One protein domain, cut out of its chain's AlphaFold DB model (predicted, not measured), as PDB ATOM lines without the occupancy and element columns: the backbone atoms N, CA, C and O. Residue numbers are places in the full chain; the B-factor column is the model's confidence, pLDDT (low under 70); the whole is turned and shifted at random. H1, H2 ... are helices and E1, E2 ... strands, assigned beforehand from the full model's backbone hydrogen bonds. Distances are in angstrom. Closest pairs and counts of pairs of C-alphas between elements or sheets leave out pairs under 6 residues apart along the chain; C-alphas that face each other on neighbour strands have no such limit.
ATOM      1  N   ASN A  29     139.344 149.018 149.999       97.25
ATOM      2  CA  ASN A  29     140.646 148.572 149.506       97.25
ATOM      3  C   ASN A  29     141.576 149.767 149.257       97.25
ATOM      4  O   ASN A  29     141.366 150.574 148.353       97.25
ATOM      5  N   PHE A  30     142.666 149.827 150.021       97.75
ATOM      6  CA  PHE A  30     143.660 150.899 149.942       97.75
ATOM      7  C   PHE A  30     145.015 150.448 149.391       97.75
ATOM      8  O   PHE A  30     145.998 151.177 149.518       97.75
ATOM      9  N   ASP A  31     145.104 149.269 148.777       96.88
ATOM     10  CA  ASP A  31     146.378 148.667 148.372       96.88
ATOM     11  C   ASP A  31     147.125 149.539 147.367       96.88
ATOM     12  O   ASP A  31     148.337 149.722 147.468       96.88
ATOM     13  N   SER A  32     146.400 150.126 146.412       96.56
ATOM     14  CA  SER A  32     147.005 151.000 145.403       96.56
ATOM     15  C   SER A  32     147.596 152.267 146.026       96.56
ATOM     16  O   SER A  32     148.675 152.692 145.628       96.56
ATOM     17  N   PHE A  33     146.938 152.839 147.039       97.50
ATOM     18  CA  PHE A  33     147.471 153.972 147.799       97.50
ATOM     19  C   PHE A  33     148.678 153.561 148.653       97.50
ATOM     20  O   PHE A  33     149.726 154.204 148.588       97.50
ATOM     21  N   LYS A  34     148.564 152.457 149.404       96.56
ATOM     22  CA  LYS A  34     149.622 151.937 150.286       96.56
ATOM     23  C   LYS A  34     150.904 151.577 149.530       96.56
ATOM     24  O   LYS A  34     151.986 151.743 150.073       96.56
ATOM     25  N   LYS A  35     150.804 151.146 148.267       95.69
ATOM     26  CA  LYS A  35     151.966 150.905 147.391       95.69
ATOM     27  C   LYS A  35     152.725 152.182 147.012       95.69
ATOM     28  O   LYS A  35     153.915 152.116 146.721       95.69
ATOM     29  N   GLU A  36     152.052 153.331 146.974       95.50
ATOM     30  CA  GLU A  36     152.640 154.604 146.533       95.50
ATOM     31  C   GLU A  36     153.191 155.450 147.689       95.50
ATOM     32  O   GLU A  36     154.063 156.299 147.476       95.50
ATOM     33  N   ILE A  37     152.695 155.241 148.910       93.81
ATOM     34  CA  ILE A  37     153.122 155.987 150.093       93.81
ATOM     35  C   ILE A  37     154.104 155.168 150.937       93.81
ATOM     36  O   ILE A  37     153.920 153.983 151.172       93.81
ATOM     37  N   LYS A  38     155.164 155.819 151.427       89.50
ATOM     38  CA  LYS A  38     156.140 155.185 152.337       89.50
ATOM     39  C   LYS A  38     155.676 155.156 153.791       89.50
ATOM     40  O   LYS A  38     156.212 154.413 154.601       89.50
ATOM     41  N   LYS A  39     154.746 156.043 154.129       90.44
ATOM     42  CA  LYS A  39     154.225 156.213 155.476       90.44
ATOM     43  C   LYS A  39     153.097 155.225 155.711       90.44
ATOM     44  O   LYS A  39     152.172 155.142 154.906       90.44
ATOM     45  N   GLU A  40     153.147 154.546 156.845       93.06
ATOM     46  CA  GLU A  40     152.062 153.678 157.265       93.06
ATOM     47  C   GLU A  40     150.840 154.506 157.682       93.06
ATOM     48  O   GLU A  40     150.921 155.415 158.512       93.06
ATOM     49  N   VAL A  41     149.698 154.199 157.069       96.44
ATOM     50  CA  VAL A  41     148.398 154.774 157.409       96.44
ATOM     51  C   VAL A  41     147.423 153.619 157.592       96.44
ATOM     52  O   VAL A  41     147.243 152.788 156.698       96.44
ATOM     53  N   THR A  42     146.806 153.555 158.770       96.81
ATOM     54  CA  THR A  42     145.886 152.473 159.130       96.81
ATOM     55  C   THR A  42     144.649 152.479 158.238       96.81
ATOM     56  O   THR A  42     144.173 153.547 157.848       96.81
ATOM     57  N   GLN A  43     144.083 151.299 157.995       97.00
ATOM     58  CA  GLN A  43     142.846 151.149 157.231       97.00
ATOM     59  C   GLN A  43     141.681 151.931 157.855       97.00
ATOM     60  O   GLN A  43     141.079 152.747 157.168       97.00
ATOM     61  N   THR A  44     141.452 151.787 159.162       97.06
ATOM     62  CA  THR A  44     140.419 152.530 159.901       97.06
ATOM     63  C   THR A  44     140.555 154.044 159.711       97.06
ATOM     64  O   THR A  44     139.593 154.750 159.445       97.06
ATOM     65  N   TRP A  45     141.770 154.595 159.768       97.19
ATOM     66  CA  TRP A  45     141.926 156.028 159.510       97.19
ATOM     67  C   TRP A  45     141.499 156.431 158.086       97.19
ATOM     68  O   TRP A  45     140.868 157.473 157.924       97.19
ATOM     69  N   LEU A  46     141.810 155.619 157.070       98.31
ATOM     70  CA  LEU A  46     141.448 155.899 155.674       98.31
ATOM     71  C   LEU A  46     139.939 155.784 155.427       98.31
ATOM     72  O   LEU A  46     139.377 156.638 154.750       98.31
ATOM     73  N   GLU A  47     139.279 154.783 156.008       98.50
ATOM     74  CA  GLU A  47     137.817 154.626 155.959       98.50
ATOM     75  C   GLU A  47     137.120 155.851 156.561       98.50
ATOM     76  O   GLU A  47     136.289 156.487 155.908       98.50
ATOM     77  N   ARG A  48     137.530 156.250 157.773       97.38
ATOM     78  CA  ARG A  48     137.027 157.459 158.433       97.38
ATOM     79  C   ARG A  48     137.309 158.714 157.606       97.38
ATOM     80  O   ARG A  48     136.440 159.569 157.463       97.38
ATOM     81  N   PHE A  49     138.510 158.842 157.047       98.06
ATOM     82  CA  PHE A  49     138.868 159.978 156.198       98.06
ATOM     83  C   PHE A  49     137.942 160.101 154.983       98.06
ATOM     84  O   PHE A  49     137.540 161.215 154.649       98.06
ATOM     85  N   ILE A  50     137.560 158.981 154.358       98.50
ATOM     86  CA  ILE A  50     136.587 158.982 153.261       98.50
ATOM     87  C   ILE A  50     135.232 159.479 153.743       98.50
ATOM     88  O   ILE A  50     134.698 160.394 153.124       98.50
ATOM     89  N   GLY A  51     134.705 158.941 154.845       97.88
ATOM     90  CA  GLY A  51     133.422 159.396 155.383       97.88
ATOM     91  C   GLY A  51     133.404 160.905 155.626       97.88
ATOM     92  O   GLY A  51     132.496 161.600 155.178       97.88
ATOM     93  N   PHE A  52     134.465 161.432 156.241       97.00
ATOM     94  CA  PHE A  52     134.589 162.867 156.502       97.00
ATOM     95  C   PHE A  52     134.676 163.694 155.212       97.00
ATOM     96  O   PHE A  52     134.022 164.728 155.083       97.00
ATOM     97  N   PHE A  53     135.444 163.222 154.225       98.06
ATOM     98  CA  PHE A  53     135.516 163.843 152.903       98.06
ATOM     99  C   PHE A  53     134.166 163.837 152.174       98.06
ATOM    100  O   PHE A  53     133.832 164.810 151.503       98.06
ATOM    101  N   GLU A  54     133.393 162.760 152.253       97.75
ATOM    102  CA  GLU A  54     132.141 162.664 151.506       97.75
ATOM    103  C   GLU A  54     131.066 163.627 152.024       97.75
ATOM    104  O   GLU A  54     130.273 164.116 151.211       97.75
ATOM    105  N   GLY A  55     131.106 163.977 153.313       95.44
ATOM    106  CA  GLY A  55     130.338 165.089 153.882       95.44
ATOM    107  C   GLY A  55     130.911 166.457 153.489       95.44
ATOM    108  O   GLY A  55     130.368 167.139 152.623       95.44
ATOM    109  N   ASP A  56     132.068 166.835 154.041       94.50
ATOM    110  CA  ASP A  56     132.573 168.225 154.007       94.50
ATOM    111  C   ASP A  56     133.590 168.535 152.885       94.50
ATOM    112  O   ASP A  56     134.138 169.642 152.774       94.50
ATOM    113  N   GLY A  57     133.900 167.550 152.047       96.94
ATOM    114  CA  GLY A  57     134.941 167.636 151.034       96.94
ATOM    115  C   GLY A  57     134.463 168.049 149.645       96.94
ATOM    116  O   GLY A  57     133.280 168.061 149.303       96.94
ATOM    117  N   THR A  58     135.422 168.365 148.780       97.44
ATOM    118  CA  THR A  58     135.216 168.559 147.346       97.44
ATOM    119  C   THR A  58     136.458 168.158 146.557       97.44
ATOM    120  O   THR A  58     137.591 168.336 147.006       97.44
ATOM    121  N   LEU A  59     136.239 167.603 145.367       98.31
ATOM    122  CA  LEU A  59     137.274 167.272 144.394       98.31
ATOM    123  C   LEU A  59     136.845 167.851 143.048       98.31
ATOM    124  O   LEU A  59     135.781 167.509 142.529       98.31
ATOM    125  N   THR A  60     137.656 168.738 142.482       97.31
ATOM    126  CA  THR A  60     137.313 169.462 141.259       97.31
ATOM    127  C   THR A  60     138.467 169.483 140.270       97.31
ATOM    128  O   THR A  60     139.628 169.693 140.618       97.31
ATOM    129  N   ALA A  61     138.125 169.295 138.999       96.00
ATOM    130  CA  ALA A  61     138.977 169.641 137.878       96.00
ATOM    131  C   ALA A  61     138.586 171.036 137.378       96.00
ATOM    132  O   ALA A  61     137.419 171.425 137.426       96.00
ATOM    133  N   HIS A  62     139.572 171.820 136.963       93.75
ATOM    134  CA  HIS A  62     139.380 173.180 136.465       93.75
ATOM    135  C   HIS A  62     140.513 173.539 135.502       93.75
ATOM    136  O   HIS A  62     141.503 172.812 135.399       93.75
ATOM    137  N   ALA A  63     140.411 174.666 134.789       88.81
ATOM    138  CA  ALA A  63     141.372 175.045 133.746       88.81
ATOM    139  C   ALA A  63     142.839 174.964 134.217       88.81
ATOM    140  O   ALA A  63     143.664 174.357 133.535       88.81
ATOM    141  N   LYS A  64     143.126 175.465 135.427       87.12
ATOM    142  CA  LYS A  64     144.476 175.546 136.006       87.12
ATOM    143  C   LYS A  64     144.994 174.253 136.641       87.12
ATOM    144  O   LYS A  64     146.190 174.177 136.907       87.12
ATOM    145  N   GLY A  65     144.155 173.245 136.886       92.75
ATOM    146  CA  GLY A  65     144.582 172.130 137.725       92.75
ATOM    147  C   GLY A  65     143.483 171.194 138.193       92.75
ATOM    148  O   GLY A  65     142.407 171.090 137.603       92.75
ATOM    149  N   PHE A  66     143.796 170.540 139.301       96.81
ATOM    150  CA  PHE A  66     142.871 169.779 140.121       96.81
ATOM    151  C   PHE A  66     143.003 170.285 141.548       96.81
ATOM    152  O   PHE A  66     144.117 170.569 141.987       96.81
ATOM    153  N   THR A  67     141.888 170.371 142.257       98.06
ATOM    154  CA  THR A  67     141.868 170.781 143.658       98.06
ATOM    155  C   THR A  67     141.043 169.777 144.438       98.06
ATOM    156  O   THR A  67     139.889 169.505 144.110       98.06
ATOM    157  N   PHE A  68     141.643 169.234 145.488       98.62
ATOM    158  CA  PHE A  68     140.931 168.570 146.566       98.62
ATOM    159  C   PHE A  68     140.891 169.521 147.754       98.62
ATOM    160  O   PHE A  68     141.906 170.139 148.081       98.62
ATOM    161  N   CYS A  69     139.736 169.651 148.391       98.06
ATOM    162  CA  CYS A  69     139.554 170.540 149.524       98.06
ATOM    163  C   CYS A  69     138.608 169.916 150.553       98.06
ATOM    164  O   CYS A  69     137.608 169.319 150.169       98.06
ATOM    165  N   ILE A  70     138.902 170.084 151.840       97.44
ATOM    166  CA  ILE A  70     137.965 169.830 152.943       97.44
ATOM    167  C   ILE A  70     137.846 171.113 153.754       97.44
ATOM    168  O   ILE A  70     138.869 171.698 154.122       97.44
ATOM    169  N   TYR A  71     136.615 171.530 154.042       94.31
ATOM    170  CA  TYR A  71     136.333 172.695 154.876       94.31
ATOM    171  C   TYR A  71     135.986 172.263 156.297       94.31
ATOM    172  O   TYR A  71     135.331 171.252 156.500       94.31
ATOM    173  N   SER A  72     136.414 173.029 157.297       91.75
ATOM    174  CA  SER A  72     135.993 172.806 158.680       91.75
ATOM    175  C   SER A  72     136.157 174.072 159.511       91.75
ATOM    176  O   SER A  72     137.087 174.852 159.301       91.75
ATOM    177  N   ILE A  73     135.286 174.264 160.500       90.44
ATOM    178  CA  ILE A  73     135.499 175.267 161.554       90.44
ATOM    179  C   ILE A  73     136.579 174.811 162.554       90.44
ATOM    180  O   ILE A  73     137.216 175.637 163.205       90.44
ATOM    181  N   HIS A  74     136.853 173.505 162.633       89.62
ATOM    182  CA  HIS A  74     137.811 172.912 163.562       89.62
ATOM    183  C   HIS A  74     139.182 172.723 162.894       89.62
ATOM    184  O   HIS A  74     139.486 171.676 162.319       89.62
ATOM    185  N   LYS A  75     140.056 173.731 163.009       92.75
ATOM    186  CA  LYS A  75     141.443 173.665 162.505       92.75
ATOM    187  C   LYS A  75     142.216 172.403 162.940       92.75
ATOM    188  O   LYS A  75     142.892 171.837 162.075       92.75
ATOM    189  N   PRO A  76     142.134 171.927 164.204       92.62
ATOM    190  CA  PRO A  76     142.885 170.744 164.636       92.62
ATOM    191  C   PRO A  76     142.575 169.488 163.813       92.62
ATOM    192  O   PRO A  76     143.483 168.720 163.497       92.62
ATOM    193  N   THR A  77     141.326 169.321 163.372       91.94
ATOM    194  CA  THR A  77     140.912 168.228 162.481       91.94
ATOM    195  C   THR A  77     141.688 168.259 161.169       91.94
ATOM    196  O   THR A  77     142.250 167.253 160.735       91.94
ATOM    197  N   LEU A  78     141.788 169.436 160.552       95.69
ATOM    198  CA  LEU A  78     142.509 169.615 159.294       95.69
ATOM    199  C   LEU A  78     144.021 169.419 159.474       95.69
ATOM    200  O   LEU A  78     144.668 168.821 158.617       95.69
ATOM    201  N   GLN A  79     144.583 169.853 160.608       96.06
ATOM    202  CA  GLN A  79     145.985 169.598 160.965       96.06
ATOM    203  C   GLN A  79     146.259 168.102 161.157       96.06
ATOM    204  O   GLN A  79     147.305 167.603 160.735       96.06
ATOM    205  N   LYS A  80     145.309 167.350 161.723       95.38
ATOM    206  CA  LYS A  80     145.410 165.890 161.813       95.38
ATOM    207  C   LYS A  80     145.421 165.249 160.424       95.38
ATOM    208  O   LYS A  80     146.278 164.410 160.169       95.38
ATOM    209  N   ILE A  81     144.551 165.680 159.511       96.69
ATOM    210  CA  ILE A  81     144.539 165.194 158.120       96.69
ATOM    211  C   ILE A  81     145.873 165.482 157.424       96.69
ATOM    212  O   ILE A  81     146.502 164.561 156.900       96.69
ATOM    213  N   GLN A  82     146.340 166.732 157.477       97.38
ATOM    214  CA  GLN A  82     147.612 167.142 156.879       97.38
ATOM    215  C   GLN A  82     148.788 166.342 157.453       97.38
ATOM    216  O   GLN A  82     149.625 165.851 156.701       97.38
ATOM    217  N   SER A  83     148.849 166.180 158.778       96.44
ATOM    218  CA  SER A  83     149.937 165.445 159.429       96.44
ATOM    219  C   SER A  83     149.920 163.956 159.094       96.44
ATOM    220  O   SER A  83     150.987 163.383 158.885       96.44
ATOM    221  N   VAL A  84     148.749 163.313 158.998       96.50
ATOM    222  CA  VAL A  84     148.643 161.893 158.634       96.50
ATOM    223  C   VAL A  84     149.030 161.677 157.174       96.50
ATOM    224  O   VAL A  84     149.902 160.846 156.927       96.50
ATOM    225  N   LEU A  85     148.487 162.460 156.239       96.50
ATOM    226  CA  LEU A  85     148.794 162.330 154.810       96.50
ATOM    227  C   LEU A  85     150.216 162.795 154.456       96.50
ATOM    228  O   LEU A  85     150.836 162.244 153.550       96.50
ATOM    229  N   GLY A  86     150.757 163.775 155.182       96.94
ATOM    230  CA  GLY A  86     152.102 164.316 154.967       96.94
ATOM    231  C   GLY A  86     152.218 165.275 153.776       96.94
ATOM    232  O   GLY A  86     153.326 165.585 153.344       96.94
ATOM    233  N   PHE A  87     151.095 165.739 153.229       97.56
ATOM    234  CA  PHE A  87     151.041 166.691 152.120       97.56
ATOM    235  C   PHE A  87     149.827 167.619 152.254       97.56
ATOM    236  O   PHE A  87     149.101 167.557 153.240       97.56
ATOM    237  N   GLY A  88     149.632 168.508 151.275       97.88
ATOM    238  CA  GLY A  88     148.581 169.527 151.309       97.88
ATOM    239  C   GLY A  88     148.910 170.719 152.210       97.88
ATOM    240  O   GLY A  88     149.956 170.775 152.861       97.88
ATOM    241  N   GLN A  89     148.032 171.715 152.194       98.38
ATOM    242  CA  GLN A  89     148.203 172.993 152.885       98.38
ATOM    243  C   GLN A  89     146.898 173.414 153.557       98.38
ATOM    244  O   GLN A  89     145.819 173.095 153.063       98.38
ATOM    245  N   ILE A  90     146.994 174.125 154.680       98.25
ATOM    246  CA  ILE A  90     145.832 174.624 155.420       98.25
ATOM    247  C   ILE A  90     145.744 176.136 155.252       98.25
ATOM    248  O   ILE A  90     146.712 176.849 155.501       98.25
ATOM    249  N   TYR A  91     144.562 176.617 154.884       97.56
ATOM    250  CA  TYR A  91     144.266 178.032 154.692       97.56
ATOM    251  C   TYR A  91     143.100 178.445 155.579       97.56
ATOM    252  O   TYR A  91     142.151 177.678 155.743       97.56
ATOM    253  N   PHE A  92     143.159 179.659 156.112       97.25
ATOM    254  CA  PHE A  92     142.012 180.301 156.742       97.25
ATOM    255  C   PHE A  92     141.296 181.178 155.718       97.25
ATOM    256  O   PHE A  92     141.946 181.934 154.997       97.25
ATOM    257  N   ASP A  93     139.974 181.075 155.657       93.12
ATOM    258  CA  ASP A  93     139.121 181.972 154.891       93.12
ATOM    259  C   ASP A  93     138.350 182.873 155.859       93.12
ATOM    260  O   ASP A  93     137.436 182.427 156.555       93.12
ATOM    261  N   ALA A  94     138.735 184.150 155.895       91.31
ATOM    262  CA  ALA A  94     138.133 185.143 156.777       91.31
ATOM    263  C   ALA A  94     136.664 185.438 156.428       91.31
ATOM    264  O   ALA A  94     135.901 185.792 157.321       91.31
ATOM    265  N   ASN A  95     136.249 185.250 155.169       91.44
ATOM    266  CA  ASN A  95     134.881 185.551 154.739       91.44
ATOM    267  C   ASN A  95     133.884 184.507 155.243       91.44
ATOM    268  O   ASN A  95     132.773 184.843 155.639       91.44
ATOM    269  N   SER A  96     134.277 183.233 155.220       89.88
ATOM    270  CA  SER A  96     133.443 182.133 155.711       89.88
ATOM    271  C   SER A  96     133.727 181.756 157.166       89.88
ATOM    272  O   SER A  96     133.003 180.932 157.721       89.88
ATOM    273  N   VAL A  97     134.763 182.349 157.780       92.81
ATOM    274  CA  VAL A  97     135.281 182.019 159.120       92.81
ATOM    275  C   VAL A  97     135.531 180.509 159.250       92.81
ATOM    276  O   VAL A  97     135.194 179.860 160.240       92.81
ATOM    277  N   LYS A  98     136.108 179.920 158.199       94.00
ATOM    278  CA  LYS A  98     136.402 178.486 158.106       94.00
ATOM    279  C   LYS A  98     137.849 178.254 157.717       94.00
ATOM    280  O   LYS A  98     138.494 179.062 157.050       94.00
ATOM    281  N   TRP A  99     138.354 177.097 158.111       96.38
ATOM    282  CA  TRP A  99     139.627 176.579 157.643       96.38
ATOM    283  C   TRP A  99     139.392 175.634 156.464       96.38
ATOM    284  O   TRP A  99     138.346 174.995 156.358       96.38
ATOM    285  N   SER A 100     140.376 175.535 155.577       97.06
ATOM    286  CA  SER A 100     140.359 174.593 154.461       97.06
ATOM    287  C   SER A 100     141.687 173.863 154.336       97.06
ATOM    288  O   SER A 100     142.741 174.495 154.317       97.06
ATOM    289  N   TYR A 101     141.642 172.537 154.242       98.31
ATOM    290  CA  TYR A 101     142.780 171.708 153.857       98.31
ATOM    291  C   TYR A 101     142.723 171.502 152.347       98.31
ATOM    292  O   TYR A 101     141.762 170.912 151.859       98.31
ATOM    293  N   ARG A 102     143.721 171.995 151.608       98.38
ATOM    294  CA  ARG A 102     143.768 171.961 150.142       98.38
ATOM    295  C   ARG A 102     144.957 171.162 149.631       98.38
ATOM    296  O   ARG A 102     146.083 171.298 150.112       98.38
ATOM    297  N   VAL A 103     144.708 170.371 148.596       98.62
ATOM    298  CA  VAL A 103     145.718 169.637 147.834       98.62
ATOM    299  C   VAL A 103     145.560 170.025 146.372       98.62
ATOM    300  O   VAL A 103     144.483 169.869 145.807       98.62
ATOM    301  N   GLU A 104     146.628 170.542 145.768       96.81
ATOM    302  CA  GLU A 104     146.619 171.021 144.372       96.81
ATOM    303  C   GLU A 104     147.810 170.490 143.563       96.81
ATOM    304  O   GLU A 104     147.815 170.495 142.330       96.81
ATOM    305  N   LYS A 105     148.843 169.977 144.248       95.81
ATOM    306  CA  LYS A 105     149.983 169.340 143.591       95.81
ATOM    307  C   LYS A 105     149.509 168.062 142.910       95.81
ATOM    308  O   LYS A 105     148.931 167.186 143.543       95.81
ATOM    309  N   ARG A 106     149.827 167.917 141.624       94.06
ATOM    310  CA  ARG A 106     149.333 166.810 140.789       94.06
ATOM    311  C   ARG A 106     149.661 165.415 141.340       94.06
ATOM    312  O   ARG A 106     148.817 164.530 141.268       94.06
ATOM    313  N   LYS A 107     150.861 165.231 141.906       95.81
ATOM    314  CA  LYS A 107     151.265 163.977 142.569       95.81
ATOM    315  C   LYS A 107     150.390 163.674 143.790       95.81
ATOM    316  O   LYS A 107     149.968 162.541 143.968       95.81
ATOM    317  N   ASP A 108     150.100 164.686 144.594       97.75
ATOM    318  CA  ASP A 108     149.335 164.530 145.829       97.75
ATOM    319  C   ASP A 108     147.840 164.334 145.523       97.75
ATOM    320  O   ASP A 108     147.177 163.522 146.160       97.75
ATOM    321  N   ILE A 109     147.322 164.986 144.473       98.12
ATOM    322  CA  ILE A 109     145.992 164.702 143.911       98.12
ATOM    323  C   ILE A 109     145.886 163.240 143.477       98.12
ATOM    324  O   ILE A 109     144.896 162.591 143.793       98.12
ATOM    325  N   PHE A 110     146.900 162.702 142.795       98.12
ATOM    326  CA  PHE A 110     146.907 161.289 142.416       98.12
ATOM    327  C   PHE A 110     146.806 160.372 143.644       98.12
ATOM    328  O   PHE A 110     146.006 159.445 143.635       98.12
ATOM    329  N   LEU A 111     147.537 160.669 144.725       98.38
ATOM    330  CA  LEU A 111     147.439 159.916 145.982       98.38
ATOM    331  C   LEU A 111     146.039 159.996 146.603       98.38
ATOM    332  O   LEU A 111     145.500 158.968 147.003       98.38
ATOM    333  N   ILE A 112     145.428 161.184 146.638       98.69
ATOM    334  CA  ILE A 112     144.035 161.351 147.078       98.69
ATOM    335  C   ILE A 112     143.101 160.493 146.224       98.69
ATOM    336  O   ILE A 112     142.278 159.758 146.758       98.69
ATOM    337  N   MET A 113     143.241 160.536 144.901       98.56
ATOM    338  CA  MET A 113     142.399 159.749 144.007       98.56
ATOM    339  C   MET A 113     142.568 158.248 144.238       98.56
ATOM    340  O   MET A 113     141.575 157.539 144.176       98.56
ATOM    341  N   LEU A 114     143.766 157.759 144.570       98.50
ATOM    342  CA  LEU A 114     143.968 156.356 144.948       98.50
ATOM    343  C   LEU A 114     143.254 155.968 146.247       98.50
ATOM    344  O   LEU A 114     142.834 154.823 146.365       98.50
ATOM    345  N   ILE A 115     143.103 156.895 147.200       98.69
ATOM    346  CA  ILE A 115     142.299 156.660 148.407       98.69
ATOM    347  C   ILE A 115     140.820 156.536 148.030       98.69
ATOM    348  O   ILE A 115     140.155 155.621 148.495       98.69
ATOM    349  N   LEU A 116     140.305 157.426 147.174       98.69
ATOM    350  CA  LEU A 116     138.875 157.476 146.836       98.69
ATOM    351  C   LEU A 116     138.441 156.399 145.817       98.69
ATOM    352  O   LEU A 116     137.294 155.958 145.823       98.69
ATOM    353  N   ASN A 117     139.332 155.985 144.917       98.19
ATOM    354  CA  ASN A 117     139.026 155.127 143.769       98.19
ATOM    355  C   ASN A 117     138.585 153.717 144.185       98.19
ATOM    356  O   ASN A 117     139.403 152.911 144.620       98.19
ATOM    357  N   GLY A 118     137.294 153.429 144.006       97.56
ATOM    358  CA  GLY A 118     136.667 152.170 144.416       97.56
ATOM    359  C   GLY A 118     136.183 152.145 145.867       97.56
ATOM    360  O   GLY A 118     135.629 151.130 146.271       97.56
ATOM    361  N   ASN A 119     136.378 153.235 146.622       98.50
ATOM    362  CA  ASN A 119     136.124 153.312 148.064       98.50
ATOM    363  C   ASN A 119     135.022 154.314 148.459       98.50
ATOM    364  O   ASN A 119     134.746 154.489 149.641       98.50
ATOM    365  N   LEU A 120     134.420 155.023 147.499       98.38
ATOM    366  CA  LEU A 120     133.381 156.019 147.782       98.38
ATOM    367  C   LEU A 120     132.034 155.358 148.077       98.38
ATOM    368  O   LEU A 120     131.604 154.437 147.373       98.38
ATOM    369  N   VAL A 121     131.342 155.876 149.088       97.69
ATOM    370  CA  VAL A 121     130.009 155.428 149.468       97.69
ATOM    371  C   VAL A 121     128.953 156.277 148.776       97.69
ATOM    372  O   VAL A 121     128.045 155.712 148.193       97.69
ATOM    373  N   LEU A 122     129.044 157.598 148.723       96.88
ATOM    374  CA  LEU A 122     127.986 158.422 148.132       96.88
ATOM    375  C   LEU A 122     128.018 158.356 146.596       96.88
ATOM    376  O   LEU A 122     129.052 158.571 145.957       96.88
ATOM    377  N   THR A 123     126.868 158.075 145.981       95.44
ATOM    378  CA  THR A 123     126.709 157.966 144.525       95.44
ATOM    379  C   THR A 123     127.182 159.227 143.799       95.44
ATOM    380  O   THR A 123     127.921 159.145 142.814       95.44
ATOM    381  N   HIS A 124     126.799 160.414 144.270       94.44
ATOM    382  CA  HIS A 124     127.191 161.659 143.604       94.44
ATOM    383  C   HIS A 124     128.706 161.922 143.697       94.44
ATOM    384  O   HIS A 124     129.307 162.441 142.750       94.44
ATOM    385  N   ARG A 125     129.352 161.522 144.804       96.88
ATOM    386  CA  ARG A 125     130.811 161.613 144.974       96.88
ATOM    387  C   ARG A 125     131.528 160.649 144.041       96.88
ATOM    388  O   ARG A 125     132.515 161.049 143.420       96.88
ATOM    389  N   TYR A 126     131.005 159.433 143.879       97.19
ATOM    390  CA  TYR A 126     131.501 158.467 142.902       97.19
ATOM    391  C   TYR A 126     131.513 159.061 141.489       97.19
ATOM    392  O   TYR A 126     132.573 159.145 140.869       97.19
ATOM    393  N   TYR A 127     130.379 159.571 140.995       96.25
ATOM    394  CA  TYR A 127     130.324 160.156 139.649       96.25
ATOM    395  C   TYR A 127     131.264 161.353 139.493       96.25
ATOM    396  O   TYR A 127     131.911 161.507 138.450       96.25
ATOM    397  N   LYS A 128     131.403 162.174 140.543       97.44
ATOM    398  CA  LYS A 128     132.361 163.280 140.546       97.44
ATOM    399  C   LYS A 128     133.801 162.784 140.411       97.44
ATOM    400  O   LYS A 128     134.552 163.355 139.619       97.44
ATOM    401  N   LEU A 129     134.180 161.725 141.127       98.06
ATOM    402  CA  LEU A 129     135.503 161.116 141.008       98.06
ATOM    403  C   LEU A 129     135.742 160.572 139.598       98.06
ATOM    404  O   LEU A 129     136.795 160.859 139.038       98.06
ATOM    405  N   ILE A 130     134.788 159.841 139.011       97.62
ATOM    406  CA  ILE A 130     134.919 159.300 137.648       97.62
ATOM    407  C   ILE A 130     135.180 160.427 136.639       97.62
ATOM    408  O   ILE A 130     136.112 160.342 135.838       97.62
ATOM    409  N   SER A 131     134.405 161.512 136.710       97.31
ATOM    410  CA  SER A 131     134.601 162.696 135.864       97.31
ATOM    411  C   SER A 131     136.003 163.292 136.041       97.31
ATOM    412  O   SER A 131     136.731 163.444 135.059       97.31
ATOM    413  N   VAL A 132     136.423 163.547 137.284       97.81
ATOM    414  CA  VAL A 132     137.748 164.117 137.573       97.81
ATOM    415  C   VAL A 132     138.878 163.167 137.164       97.81
ATOM    416  O   VAL A 132     139.916 163.626 136.697       97.81
ATOM    417  N   ALA A 133     138.695 161.855 137.292       97.12
ATOM    418  CA  ALA A 133     139.682 160.850 136.915       97.12
ATOM    419  C   ALA A 133     139.902 160.753 135.411       97.12
ATOM    420  O   ALA A 133     141.050 160.689 134.962       97.12
ATOM    421  N   ASN A 134     138.823 160.811 134.636       96.25
ATOM    422  CA  ASN A 134     138.916 160.892 133.185       96.25
ATOM    423  C   ASN A 134     139.679 162.154 132.760       96.25
ATOM    424  O   ASN A 134     140.595 162.075 131.942       96.25
ATOM    425  N   GLU A 135     139.380 163.306 133.367       95.88
ATOM    426  CA  GLU A 135     140.143 164.532 133.119       95.88
ATOM    427  C   GLU A 135     141.610 164.399 133.549       95.88
ATOM    428  O   GLU A 135     142.508 164.772 132.798       95.88
ATOM    429  N   PHE A 136     141.889 163.825 134.721       95.88
ATOM    430  CA  PHE A 136     143.247 163.630 135.232       95.88
ATOM    431  C   PHE A 136     144.123 162.808 134.285       95.88
ATOM    432  O   PHE A 136     145.270 163.193 134.020       95.88
ATOM    433  N   ASN A 137     143.570 161.715 133.757       95.31
ATOM    434  CA  ASN A 137     144.253 160.803 132.844       95.31
ATOM    435  C   ASN A 137     144.522 161.417 131.463       95.31
ATOM    436  O   ASN A 137     145.510 161.049 130.825       95.31
ATOM    437  N   ASN A 138     143.679 162.354 131.017       92.31
ATOM    438  CA  ASN A 138     143.752 162.943 129.679       92.31
ATOM    439  C   ASN A 138     144.425 164.325 129.648       92.31
ATOM    440  O   ASN A 138     144.878 164.772 128.596       92.31
ATOM    441  N   LYS A 139     144.507 165.025 130.785       88.88
ATOM    442  CA  LYS A 139     144.995 166.406 130.825       88.88
ATOM    443  C   LYS A 139     146.519 166.487 130.792       88.88
ATOM    444  O   LYS A 139     147.219 165.913 131.627       88.88
ATOM    445  N   PHE A 140     147.049 167.292 129.879       84.50
ATOM    446  CA  PHE A 140     148.467 167.645 129.830       84.50
ATOM    447  C   PHE A 140     148.693 168.972 130.557       84.50
ATOM    448  O   PHE A 140     147.917 169.913 130.412       84.50
ATOM    449  N   PHE A 141     149.766 169.063 131.339       76.94
ATOM    450  CA  PHE A 141     150.184 170.303 131.991       76.94
ATOM    451  C   PHE A 141     151.540 170.703 131.439       76.94
ATOM    452  O   PHE A 141     152.496 169.936 131.538       76.94
ATOM    453  N   LYS A 142     151.613 171.901 130.846       78.19
ATOM    454  CA  LYS A 142     152.823 172.405 130.174       78.19
ATOM    455  C   LYS A 142     153.381 171.393 129.154       78.19
ATOM    456  O   LYS A 142     154.568 171.086 129.159       78.19
ATOM    457  N   GLY A 143     152.491 170.801 128.352       79.25
ATOM    458  CA  GLY A 143     152.841 169.795 127.341       79.25
ATOM    459  C   GLY A 143     153.207 168.407 127.884       79.25
ATOM    460  O   GLY A 143     153.535 167.527 127.098       79.25
ATOM    461  N   LYS A 144     153.142 168.171 129.204       81.12
ATOM    462  CA  LYS A 144     153.498 166.882 129.820       81.12
ATOM    463  C   LYS A 144     152.303 166.221 130.513       81.12
ATOM    464  O   LYS A 144     151.578 166.840 131.300       81.12
ATOM    465  N   GLY A 145     152.100 164.936 130.227       82.69
ATOM    466  CA  GLY A 145     151.165 164.084 130.965       82.69
ATOM    467  C   GLY A 145     151.661 163.805 132.389       82.69
ATOM    468  O   GLY A 145     152.807 164.106 132.729       82.69
ATOM    469  N   PHE A 146     150.804 163.241 133.241       89.94
ATOM    470  CA  PHE A 146     151.291 162.608 134.469       89.94
ATOM    471  C   PHE A 146     151.889 161.248 134.082       89.94
ATOM    472  O   PHE A 146     151.283 160.553 133.269       89.94
ATOM    473  N   PRO A 147     153.047 160.843 134.632       88.38
ATOM    474  CA  PRO A 147     153.701 159.595 134.236       88.38
ATOM    475  C   PRO A 147     152.906 158.333 134.603       88.38
ATOM    476  O   PRO A 147     153.196 157.264 134.078       88.38
ATOM    477  N   LYS A 148     151.912 158.436 135.495       92.19
ATOM    478  CA  LYS A 148     151.022 157.334 135.875       92.19
ATOM    479  C   LYS A 148     149.589 157.661 135.464       92.19
ATOM    480  O   LYS A 148     149.157 158.802 135.580       92.19
ATOM    481  N   LYS A 149     148.834 156.664 135.015       93.12
ATOM    482  CA  LYS A 149     147.382 156.791 134.848       93.12
ATOM    483  C   LYS A 149     146.686 156.164 136.047       93.12
ATOM    484  O   LYS A 149     147.160 155.166 136.585       93.12
ATOM    485  N   LEU A 150     145.566 156.745 136.456       96.25
ATOM    486  CA  LEU A 150     144.674 156.107 137.410       96.25
ATOM    487  C   LEU A 150     143.900 155.004 136.684       96.25
ATOM    488  O   LEU A 150     143.195 155.292 135.716       96.25
ATOM    489  N   ASN A 151     144.017 153.762 137.156       96.50
ATOM    490  CA  ASN A 151     143.122 152.690 136.733       96.50
ATOM    491  C   ASN A 151     141.785 152.850 137.468       96.50
ATOM    492  O   ASN A 151     141.704 152.580 138.666       96.50
ATOM    493  N   ILE A 152     140.777 153.371 136.773       96.81
ATOM    494  CA  ILE A 152     139.497 153.762 137.368       96.81
ATOM    495  C   ILE A 152     138.719 152.512 137.799       96.81
ATOM    496  O   ILE A 152     138.510 151.603 137.000       96.81
ATOM    497  N   GLN A 153     138.276 152.484 139.056       96.31
ATOM    498  CA  GLN A 153     137.374 151.456 139.572       96.31
ATOM    499  C   GLN A 153     135.928 151.900 139.346       96.31
ATOM    500  O   GLN A 153     135.487 152.909 139.893       96.31
ATOM    501  N   TYR A 154     135.183 151.134 138.551       94.25
ATOM    502  CA  TYR A 154     133.788 151.430 138.206       94.25
ATOM    503  C   TYR A 154     132.791 150.840 139.213       94.25
ATOM    504  O   TYR A 154     131.760 150.287 138.841       94.25
ATOM    505  N   HIS A 155     133.120 150.944 140.498       94.25
ATOM    506  CA  HIS A 155     132.240 150.578 141.598       94.25
ATOM    507  C   HIS A 155     132.470 151.507 142.798       94.25
ATOM    508  O   HIS A 155     133.534 152.114 142.935       94.25
ATOM    509  N   GLY A 156     131.474 151.609 143.673       95.31
ATOM    510  CA  GLY A 156     131.600 152.178 145.011       95.31
ATOM    511  C   GLY A 156     131.756 151.103 146.087       95.31
ATOM    512  O   GLY A 156     131.939 149.915 145.791       95.31
ATOM    513  N   THR A 157     131.608 151.528 147.338       95.69
ATOM    514  CA  THR A 157     131.648 150.664 148.525       95.69
ATOM    515  C   THR A 157     130.306 150.660 149.248       95.69
ATOM    516  O   THR A 157     129.545 151.632 149.184       95.69
ATOM    517  N   ILE A 158     129.997 149.540 149.901       95.44
ATOM    518  CA  ILE A 158     128.895 149.398 150.855       95.44
ATOM    519  C   ILE A 158     129.488 149.518 152.268       95.44
ATOM    520  O   ILE A 158     130.293 148.658 152.635       95.44
TER     521      ILE A 158
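What this domain is: This is residues 29 to 158 of the 268 residues of the protein "LAGLIDADG_2 domain-containing protein" of Armillaria gallica (UniProt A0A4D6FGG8). A strongly twisted wall of four antiparallel strands has helices over one face, and its other face is bare of helices. H3 runs along E4, H4 and H5 cover E2 and E1 slantwise, H2 stands up from the sheet, and H1 packs on H4 away from the sheet. The printed part has 130 residues with five named helices and five named strands, in the order H1 H2 E1 E2 H3 E3 E4 H4 H5 E5; the sheet's order is E1 E2 E4 E3. The class is mixed, helices and strands, and the whole is compact, with a radius of gyration of the C-alphas of 14.3 A and spans of 36 by 34 by 31 A.

Where its parts are: H1, residues 31 to 36, begins at C-alpha 31 (146.378, 148.667, 148.372) and is 8.8 A long. H2, residues 43 to 56, measures 20.2 A and is followed directly by E1, residues 57 to 62, 16.2 A. E2, residues 65 to 72, is 22.7 A long and begins at C-alpha 65 (144.582, 172.130, 137.725). H3 is residues 75 to 85, 15.5 A; E3 is residues 89 to 93, 12.9 A; E4 is residues 98 to 103, 16.5 A. H4, residues 106 to 116, measures 15.3 A, and H5, residues 123 to 138, 23.1 A. E5, residues 156 to 158, 7.0 A, ends at C-alpha 158 (128.895, 149.398, 150.855).

How they stand to each other: E1 and E2 form a hairpin, with N 60 and O 67 at 2.9 A. E2 and E4 are antiparallel, with N 70 and O 101 at 3.0 A. E3 and E4 form a hairpin, with N 91 and O 100 at 2.9 A. E2, H3 and E3 make a split strand-helix-strand unit, two strands running the same way with E4 between them, and its crossover is right-handed. H3, H4 and H5 on one face of the sheet make two layers. The closest C-alphas of H3 and E4 are those of Leu 78 and Tyr 101, 5.8 A apart; those of H5 and E1 are Ala 61 and Val 132, 5.7 A. H2, on the same face, stands up from the sheet at 79 degrees. H4 touches H1 at a shallow tilt of 18 degrees, opposite ways, closest at the C-alphas of Phe 33 and Leu 114, 5.1 A. Every O i to N i+4 pair is within hydrogen-bond range in H2, H3, H4 and H5; in H1 it is 1 of 2.

The domain as a whole: The C-alphas farthest apart, of His 74 and Gly 143, are 39.3 A apart. The printed part has no cut. The link from H5 to E5, residues 139 to 155, is long; E5 pairs with no named strand. The mean pLDDT of the printed part is 95.1, and no printed residue is under 70.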